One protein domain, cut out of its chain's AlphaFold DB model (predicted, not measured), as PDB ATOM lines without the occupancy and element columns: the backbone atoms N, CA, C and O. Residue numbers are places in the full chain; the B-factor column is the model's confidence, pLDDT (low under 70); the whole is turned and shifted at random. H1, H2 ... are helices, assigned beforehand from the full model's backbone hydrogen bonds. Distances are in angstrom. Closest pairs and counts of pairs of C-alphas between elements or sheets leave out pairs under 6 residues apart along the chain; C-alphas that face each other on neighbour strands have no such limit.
ATOM      1  N   ASP A  83     -61.475  62.073 -31.647       81.81
ATOM      2  CA  ASP A  83     -61.745  61.978 -30.202       81.81
ATOM      3  C   ASP A  83     -62.350  60.624 -29.813       81.81
ATOM      4  O   ASP A  83     -62.023  60.044 -28.778       81.81
ATOM      5  N   ARG A  84     -63.209  60.059 -30.668       81.62
ATOM      6  CA  ARG A  84     -63.725  58.705 -30.446       81.62
ATOM      7  C   ARG A  84     -62.644  57.646 -30.622       81.62
ATOM      8  O   ARG A  84     -62.618  56.700 -29.842       81.62
ATOM      9  N   LEU A  85     -61.757  57.802 -31.603       78.94
ATOM     10  CA  LEU A  85     -60.652  56.875 -31.861       78.94
ATOM     11  C   LEU A  85     -59.558  56.943 -30.786       78.94
ATOM     12  O   LEU A  85     -59.008  55.907 -30.421       78.94
ATOM     13  N   SER A  86     -59.271  58.125 -30.233       78.00
ATOM     14  CA  SER A  86     -58.229  58.313 -29.212       78.00
ATOM     15  C   SER A  86     -58.504  57.505 -27.935       78.00
ATOM     16  O   SER A  86     -57.569  56.991 -27.315       78.00
ATOM     17  N   LYS A  87     -59.787  57.293 -27.600       84.56
ATOM     18  CA  LYS A  87     -60.241  56.438 -26.485       84.56
ATOM     19  C   LYS A  87     -59.842  54.973 -26.654       84.56
ATOM     20  O   LYS A  87     -59.672  54.272 -25.663       84.56
ATOM     21  N   TYR A  88     -59.646  54.528 -27.893       85.88
ATOM     22  CA  TYR A  88     -59.221  53.172 -28.242       85.88
ATOM     23  C   TYR A  88     -57.754  53.113 -28.683       85.88
ATOM     24  O   TYR A  88     -57.347  52.141 -29.312       85.88
ATOM     25  N   SER A  89     -56.945  54.127 -28.364       81.44
ATOM     26  CA  SER A  89     -55.534  54.229 -28.774       81.44
ATOM     27  C   SER A  89     -54.714  52.962 -28.495       81.44
ATOM     28  O   SER A  89     -53.971  52.517 -29.366       81.44
ATOM     29  N   ILE A  90     -54.907  52.327 -27.334       80.81
ATOM     30  CA  ILE A  90     -54.252  51.055 -26.981       80.81
ATOM     31  C   ILE A  90     -54.699  49.915 -27.908       80.81
ATOM     32  O   ILE A  90     -53.875  49.143 -28.389       80.81
ATOM     33  N   LEU A  91     -55.998  49.815 -28.199       81.50
ATOM     34  CA  LEU A  91     -56.541  48.784 -29.085       81.50
ATOM     35  C   LEU A  91     -56.058  48.981 -30.529       81.50
ATOM     36  O   LEU A  91     -55.663  48.017 -31.177       81.50
ATOM     37  N   ILE A  92     -56.025  50.227 -31.010       86.56
ATOM     38  CA  ILE A  92     -55.472  50.583 -32.324       86.56
ATOM     39  C   ILE A  92     -53.997  50.174 -32.408       86.56
ATOM     40  O   ILE A  92     -53.589  49.591 -33.409       86.56
ATOM     41  N   PHE A  93     -53.213  50.423 -31.356       82.81
ATOM     42  CA  PHE A  93     -51.808  50.019 -31.299       82.81
ATOM     43  C   PHE A  93     -51.635  48.495 -31.391       82.81
ATOM     44  O   PHE A  93     -50.819  48.022 -32.180       82.81
ATOM     45  N   ILE A  94     -52.437  47.721 -30.650       86.25
ATOM     46  CA  ILE A  94     -52.409  46.249 -30.699       86.25
ATOM     47  C   ILE A  94     -52.751  45.742 -32.106       86.25
ATOM     48  O   ILE A  94     -52.038  44.902 -32.649       86.25
ATOM     49  N   VAL A  95     -53.814  46.267 -32.721       90.94
ATOM     50  CA  VAL A  95     -54.212  45.875 -34.082       90.94
ATOM     51  C   VAL A  95     -53.112  46.211 -35.088       90.94
ATOM     52  O   VAL A  95     -52.754  45.363 -35.901       90.94
ATOM     53  N   LEU A  96     -52.534  47.413 -35.012       89.81
ATOM     54  CA  LEU A  96     -51.449  47.836 -35.896       89.81
ATOM     55  C   LEU A  96     -50.224  46.921 -35.761       89.81
ATOM     56  O   LEU A  96     -49.648  46.522 -36.768       89.81
ATOM     57  N   PHE A  97     -49.865  46.545 -34.531       87.81
ATOM     58  CA  PHE A  97     -48.774  45.609 -34.268       87.81
ATOM     59  C   PHE A  97     -49.006  44.256 -34.956       87.81
ATOM     60  O   PHE A  97     -48.118  43.759 -35.645       87.81
ATOM     61  N   PHE A  98     -50.211  43.689 -34.838       90.31
ATOM     62  CA  PHE A  98     -50.553  42.435 -35.515       90.31
ATOM     63  C   PHE A  98     -50.538  42.563 -37.040       90.31
ATOM     64  O   PHE A  98     -50.036  41.670 -37.717       90.31
ATOM     65  N   VAL A  99     -51.043  43.669 -37.589       89.56
ATOM     66  CA  VAL A  99     -50.996  43.929 -39.036       89.56
ATOM     67  C   VAL A  99     -49.550  43.977 -39.532       89.56
ATOM     68  O   VAL A  99     -49.226  43.322 -40.520       89.56
ATOM     69  N   ILE A 100     -48.670  44.688 -38.825       86.19
ATOM     70  CA  ILE A 100     -47.241  44.755 -39.156       86.19
ATOM     71  C   ILE A 100     -46.600  43.365 -39.063       86.19
ATOM     72  O   ILE A 100     -45.890  42.969 -39.980       86.19
ATOM     73  N   ALA A 101     -46.897  42.587 -38.018       84.75
ATOM     74  CA  ALA A 101     -46.371  41.231 -37.867       84.75
ATOM     75  C   ALA A 101     -46.800  40.298 -39.015       84.75
ATOM     76  O   ALA A 101     -45.994  39.510 -39.502       84.75
ATOM     77  N   VAL A 102     -48.046  40.402 -39.486       88.25
ATOM     78  CA  VAL A 102     -48.522  39.640 -40.653       88.25
ATOM     79  C   VAL A 102     -47.775  40.053 -41.922       88.25
ATOM     80  O   VAL A 102     -47.379  39.186 -42.700       88.25
ATOM     81  N   ILE A 103     -47.547  41.353 -42.126       83.31
ATOM     82  CA  ILE A 103     -46.779  41.865 -43.270       83.31
ATOM     83  C   ILE A 103     -45.330  41.354 -43.229       83.31
ATOM     84  O   ILE A 103     -44.824  40.889 -44.246       83.31
ATOM     85  N   GLU A 104     -44.690  41.362 -42.060       80.62
ATOM     86  CA  GLU A 104     -43.342  40.806 -41.867       80.62
ATOM     87  C   GLU A 104     -43.285  39.308 -42.178       80.62
ATOM     88  O   GLU A 104     -42.415  38.859 -42.923       80.62
ATOM     89  N   ILE A 105     -44.246  38.523 -41.678       81.56
ATOM     90  CA  ILE A 105     -44.341  37.089 -41.993       81.56
ATOM     91  C   ILE A 105     -44.478  36.882 -43.503       81.56
ATOM     92  O   ILE A 105     -43.820  36.002 -44.056       81.56
ATOM     93  N   LEU A 106     -45.292  37.691 -44.186       80.50
ATOM     94  CA  LEU A 106     -45.427  37.626 -45.641       80.50
ATOM     95  C   LEU A 106     -44.109  37.947 -46.354       80.50
ATOM     96  O   LEU A 106     -43.751  37.220 -47.276       80.50
ATOM     97  N   PHE A 107     -43.361  38.968 -45.930       77.19
ATOM     98  CA  PHE A 107     -42.053  39.268 -46.520       77.19
ATOM     99  C   PHE A 107     -41.049  38.136 -46.307       77.19
ATOM    100  O   PHE A 107     -40.421  37.694 -47.270       77.19
ATOM    101  N   VAL A 108     -40.975  37.580 -45.096       73.44
ATOM    102  CA  VAL A 108     -40.118  36.425 -44.794       73.44
ATOM    103  C   VAL A 108     -40.499  35.211 -45.646       73.44
ATOM    104  O   VAL A 108     -39.624  34.578 -46.241       73.44
ATOM    105  N   LEU A 109     -41.795  34.903 -45.756       70.00
ATOM    106  CA  LEU A 109     -42.300  33.800 -46.580       70.00
ATOM    107  C   LEU A 109     -42.098  34.027 -48.079       70.00
ATOM    108  O   LEU A 109     -42.019  33.059 -48.817       70.00
ATOM    109  N   LEU A 110     -42.001  35.269 -48.549       74.12
ATOM    110  CA  LEU A 110     -41.669  35.584 -49.941       74.12
ATOM    111  C   LEU A 110     -40.150  35.661 -50.181       74.12
ATOM    112  O   LEU A 110     -39.719  36.030 -51.273       74.12
ATOM    113  N   GLY A 111     -39.332  35.348 -49.167       61.88
ATOM    114  CA  GLY A 111     -37.871  35.452 -49.225       61.88
ATOM    115  C   GLY A 111     -37.365  36.888 -49.383       61.88
ATOM    116  O   GLY A 111     -36.220  37.101 -49.786       61.88
ATOM    117  N   GLN A 112     -38.220  37.866 -49.093       69.31
ATOM    118  CA  GLN A 112     -37.950  39.290 -49.175       69.31
ATOM    119  C   GLN A 112     -37.383  39.792 -47.837       69.31
ATOM    120  O   GLN A 112     -37.909  39.488 -46.770       69.31
ATOM    121  N   GLY A 113     -36.268  40.527 -47.885       66.19
ATOM    122  CA  GLY A 113     -35.706  41.199 -46.709       66.19
ATOM    123  C   GLY A 113     -36.486  42.468 -46.350       66.19
ATOM    124  O   GLY A 113     -37.308  42.938 -47.135       66.19
ATOM    125  N   LEU A 114     -36.179  43.075 -45.198       63.53
ATOM    126  CA  LEU A 114     -36.727  44.381 -44.773       63.53
ATOM    127  C   LEU A 114     -36.497  45.507 -45.809       63.53
ATOM    128  O   LEU A 114     -37.160  46.539 -45.781       63.53
ATOM    129  N   ASP A 115     -35.555  45.309 -46.732       69.38
ATOM    130  CA  ASP A 115     -35.192  46.210 -47.824       69.38
ATOM    131  C   ASP A 115     -35.972  45.959 -49.129       69.38
ATOM    132  O   ASP A 115     -35.768  46.672 -50.112       69.38
ATOM    133  N   ALA A 116     -36.879  44.979 -49.172       69.75
ATOM    134  CA  ALA A 116     -37.605  44.614 -50.386       69.75
ATOM    135  C   ALA A 116     -38.444  45.741 -51.009       69.75
ATOM    136  O   ALA A 116     -38.403  45.872 -52.236       69.75
ATOM    137  N   PRO A 117     -39.132  46.607 -50.234       69.06
ATOM    138  CA  PRO A 117     -39.794  47.773 -50.807       69.06
ATOM    139  C   PRO A 117     -38.802  48.694 -51.515       69.06
ATOM    140  O   PRO A 117     -39.107  49.193 -52.588       69.06
ATOM    141  N   VAL A 118     -37.600  48.880 -50.960       72.38
ATOM    142  CA  VAL A 118     -36.554  49.726 -51.554       72.38
ATOM    143  C   VAL A 118     -36.015  49.087 -52.837       72.38
ATOM    144  O   VAL A 118     -35.953  49.750 -53.871       72.38
ATOM    145  N   LYS A 119     -35.718  47.781 -52.806       68.25
ATOM    146  CA  LYS A 119     -35.247  47.015 -53.972       68.25
ATOM    147  C   LYS A 119     -36.242  46.981 -55.123       68.25
ATOM    148  O   LYS A 119     -35.832  47.034 -56.279       68.25
ATOM    149  N   ALA A 120     -37.540  46.957 -54.827       68.50
ATOM    150  CA  ALA A 120     -38.583  47.004 -55.847       68.50
ATOM    151  C   ALA A 120     -38.551  48.292 -56.691       68.50
ATOM    152  O   ALA A 120     -39.079  48.287 -57.795       68.50
ATOM    153  N   PHE A 121     -37.929  49.375 -56.210       67.12
ATOM    154  CA  PHE A 121     -37.751  50.607 -56.988       67.12
ATOM    155  C   PHE A 121     -36.344  50.752 -57.580       67.12
ATOM    156  O   PHE A 121     -36.175  51.478 -58.560       67.12
ATOM    157  N   THR A 122     -35.335  50.086 -57.008       72.31
ATOM    158  CA  THR A 122     -33.923  50.259 -57.390       72.31
ATOM    159  C   THR A 122     -33.337  49.109 -58.217       72.31
ATOM    160  O   THR A 122     -32.305  49.303 -58.858       72.31
ATOM    161  N   GLU A 123     -33.958  47.924 -58.224       66.19
ATOM    162  CA  GLU A 123     -33.389  46.702 -58.826       66.19
ATOM    163  C   GLU A 123     -34.276  46.047 -59.906       66.19
ATOM    164  O   GLU A 123     -33.918  45.009 -60.456       66.19
ATOM    165  N   THR A 124     -35.417  46.638 -60.266       65.56
ATOM    166  CA  THR A 124     -36.307  46.131 -61.333       65.56
ATOM    167  C   THR A 124     -36.185  46.962 -62.603       65.56
ATOM    168  O   THR A 124     -36.291  48.183 -62.540       65.56
ATOM    169  N   ALA A 125     -35.985  46.318 -63.753       47.81
ATOM    170  CA  ALA A 125     -35.544  46.945 -65.006       47.81
ATOM    171  C   ALA A 125     -36.482  48.005 -65.634       47.81
ATOM    172  O   ALA A 125     -36.074  48.682 -66.572       47.81
ATOM    173  N   ASP A 126     -37.693  48.194 -65.099       54.94
ATOM    174  CA  ASP A 126     -38.703  49.123 -65.636       54.94
ATOM    175  C   ASP A 126     -38.941  50.381 -64.772       54.94
ATOM    176  O   ASP A 126     -39.769  51.224 -65.118       54.94
ATOM    177  N   TRP A 127     -38.250  50.533 -63.635       59.72
ATOM    178  CA  TRP A 127     -38.480  51.647 -62.702       59.72
ATOM    179  C   TRP A 127     -37.431  52.756 -62.824       59.72
ATOM    180  O   TRP A 127     -36.249  52.493 -63.000       59.72
ATOM    181  N   THR A 128     -37.855  54.013 -62.655       66.12
ATOM    182  CA  THR A 128     -37.043  55.228 -62.880       66.12
ATOM    183  C   THR A 128     -35.734  55.285 -62.083       66.12
ATOM    184  O   THR A 128     -34.766  55.886 -62.541       66.12
ATOM    185  N   PHE A 129     -35.693  54.676 -60.894       61.34
ATOM    186  CA  PHE A 129     -34.501  54.642 -60.037       61.34
ATOM    187  C   PHE A 129     -33.656  53.378 -60.217       61.34
ATOM    188  O   PHE A 129     -32.618  53.232 -59.567       61.34
ATOM    189  N   SER A 130     -34.083  52.472 -61.092       61.91
ATOM    190  CA  SER A 130     -33.369  51.243 -61.380       61.91
ATOM    191  C   SER A 130     -32.272  51.463 -62.408       61.91
ATOM    192  O   SER A 130     -32.447  52.162 -63.403       61.91
ATOM    193  N   LYS A 131     -31.122  50.831 -62.169       67.44
ATOM    194  CA  LYS A 131     -29.994  50.800 -63.113       67.44
ATOM    195  C   LYS A 131     -29.989  49.548 -63.996       67.44
ATOM    196  O   LYS A 131     -29.047  49.353 -64.757       67.44
ATOM    197  N   GLN A 132     -30.993  48.680 -63.862       56.66
ATOM    198  CA  GLN A 132     -31.064  47.415 -64.593       56.66
ATOM    199  C   GLN A 132     -31.676  47.631 -65.982       56.66
ATOM    200  O   GLN A 132     -32.687  48.312 -66.107       56.66
ATOM    201  N   ILE A 133     -31.078  47.038 -67.019       56.81
ATOM    202  CA  ILE A 133     -31.568  47.108 -68.405       56.81
ATOM    203  C   ILE A 133     -32.280  45.785 -68.735       56.81
ATOM    204  O   ILE A 133     -31.722  44.722 -68.444       56.81
ATOM    205  N   PRO A 134     -33.488  45.807 -69.328       45.47
ATOM    206  CA  PRO A 134     -34.180  44.583 -69.714       45.47
ATOM    207  C   PRO A 134     -33.446  43.881 -70.874       45.47
ATOM    208  O   PRO A 134     -32.991  44.549 -71.807       45.47
ATOM    209  N   PRO A 135     -33.303  42.543 -70.845       45.41
ATOM    210  CA  PRO A 135     -32.549  41.820 -71.865       45.41
ATOM    211  C   PRO A 135     -33.273  41.803 -73.227       45.41
ATOM    212  O   PRO A 135     -34.507  41.743 -73.265       45.41
TER     213      PRO A 135
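This is residues 83 to 135 of the 256 residues of an uncharacterized protein of Firmicutes bacterium ADurb.Bin354 (UniProt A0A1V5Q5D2). A short helical turn, H1, leads into one long helix, H2, which sticks out as an arm with its residues 89 to 103; beyond a bend in the chain come the short helix H3 and a tail, residues 123 to 135, with no named element. The printed part has 53 residues, with helices H1, H2, H3 in that order and no named strand: all helix. It is extended, with a radius of gyration of the C-alphas of 17.3 A, and spans 54 by 26 by 12 A.

H1, residues 83 to 86, and H2, residues 89 to 109, meet only through their link, which is tight. H2 and H3, residues 116 to 122, are close but not clearly touching; their closest C-alphas, of Phe 107 and Ala 116, are 8.0 A apart. Their lines stand at a steep tilt of 65 degrees, the same way. H1 and H3 are apart. In H2 every O i to N i+4 pair is within hydrogen-bond range, in H3 2 of 3; H1 is too short for such a pair.

H1 begins at C-alpha 83 (-61.745, 61.978, -30.202) and is 5.2 A long. H2 measures 30.2 A, H3 9.7 A, ending at C-alpha 122 (-33.923, 50.259, -57.390).

The C-alphas farthest apart, of Lys 87 and Pro 135, are 55.1 A apart. The printed part has no cut and no long link. Confidence is under 70 at residues 111 to 117, 119 to 121 and 123 to 135.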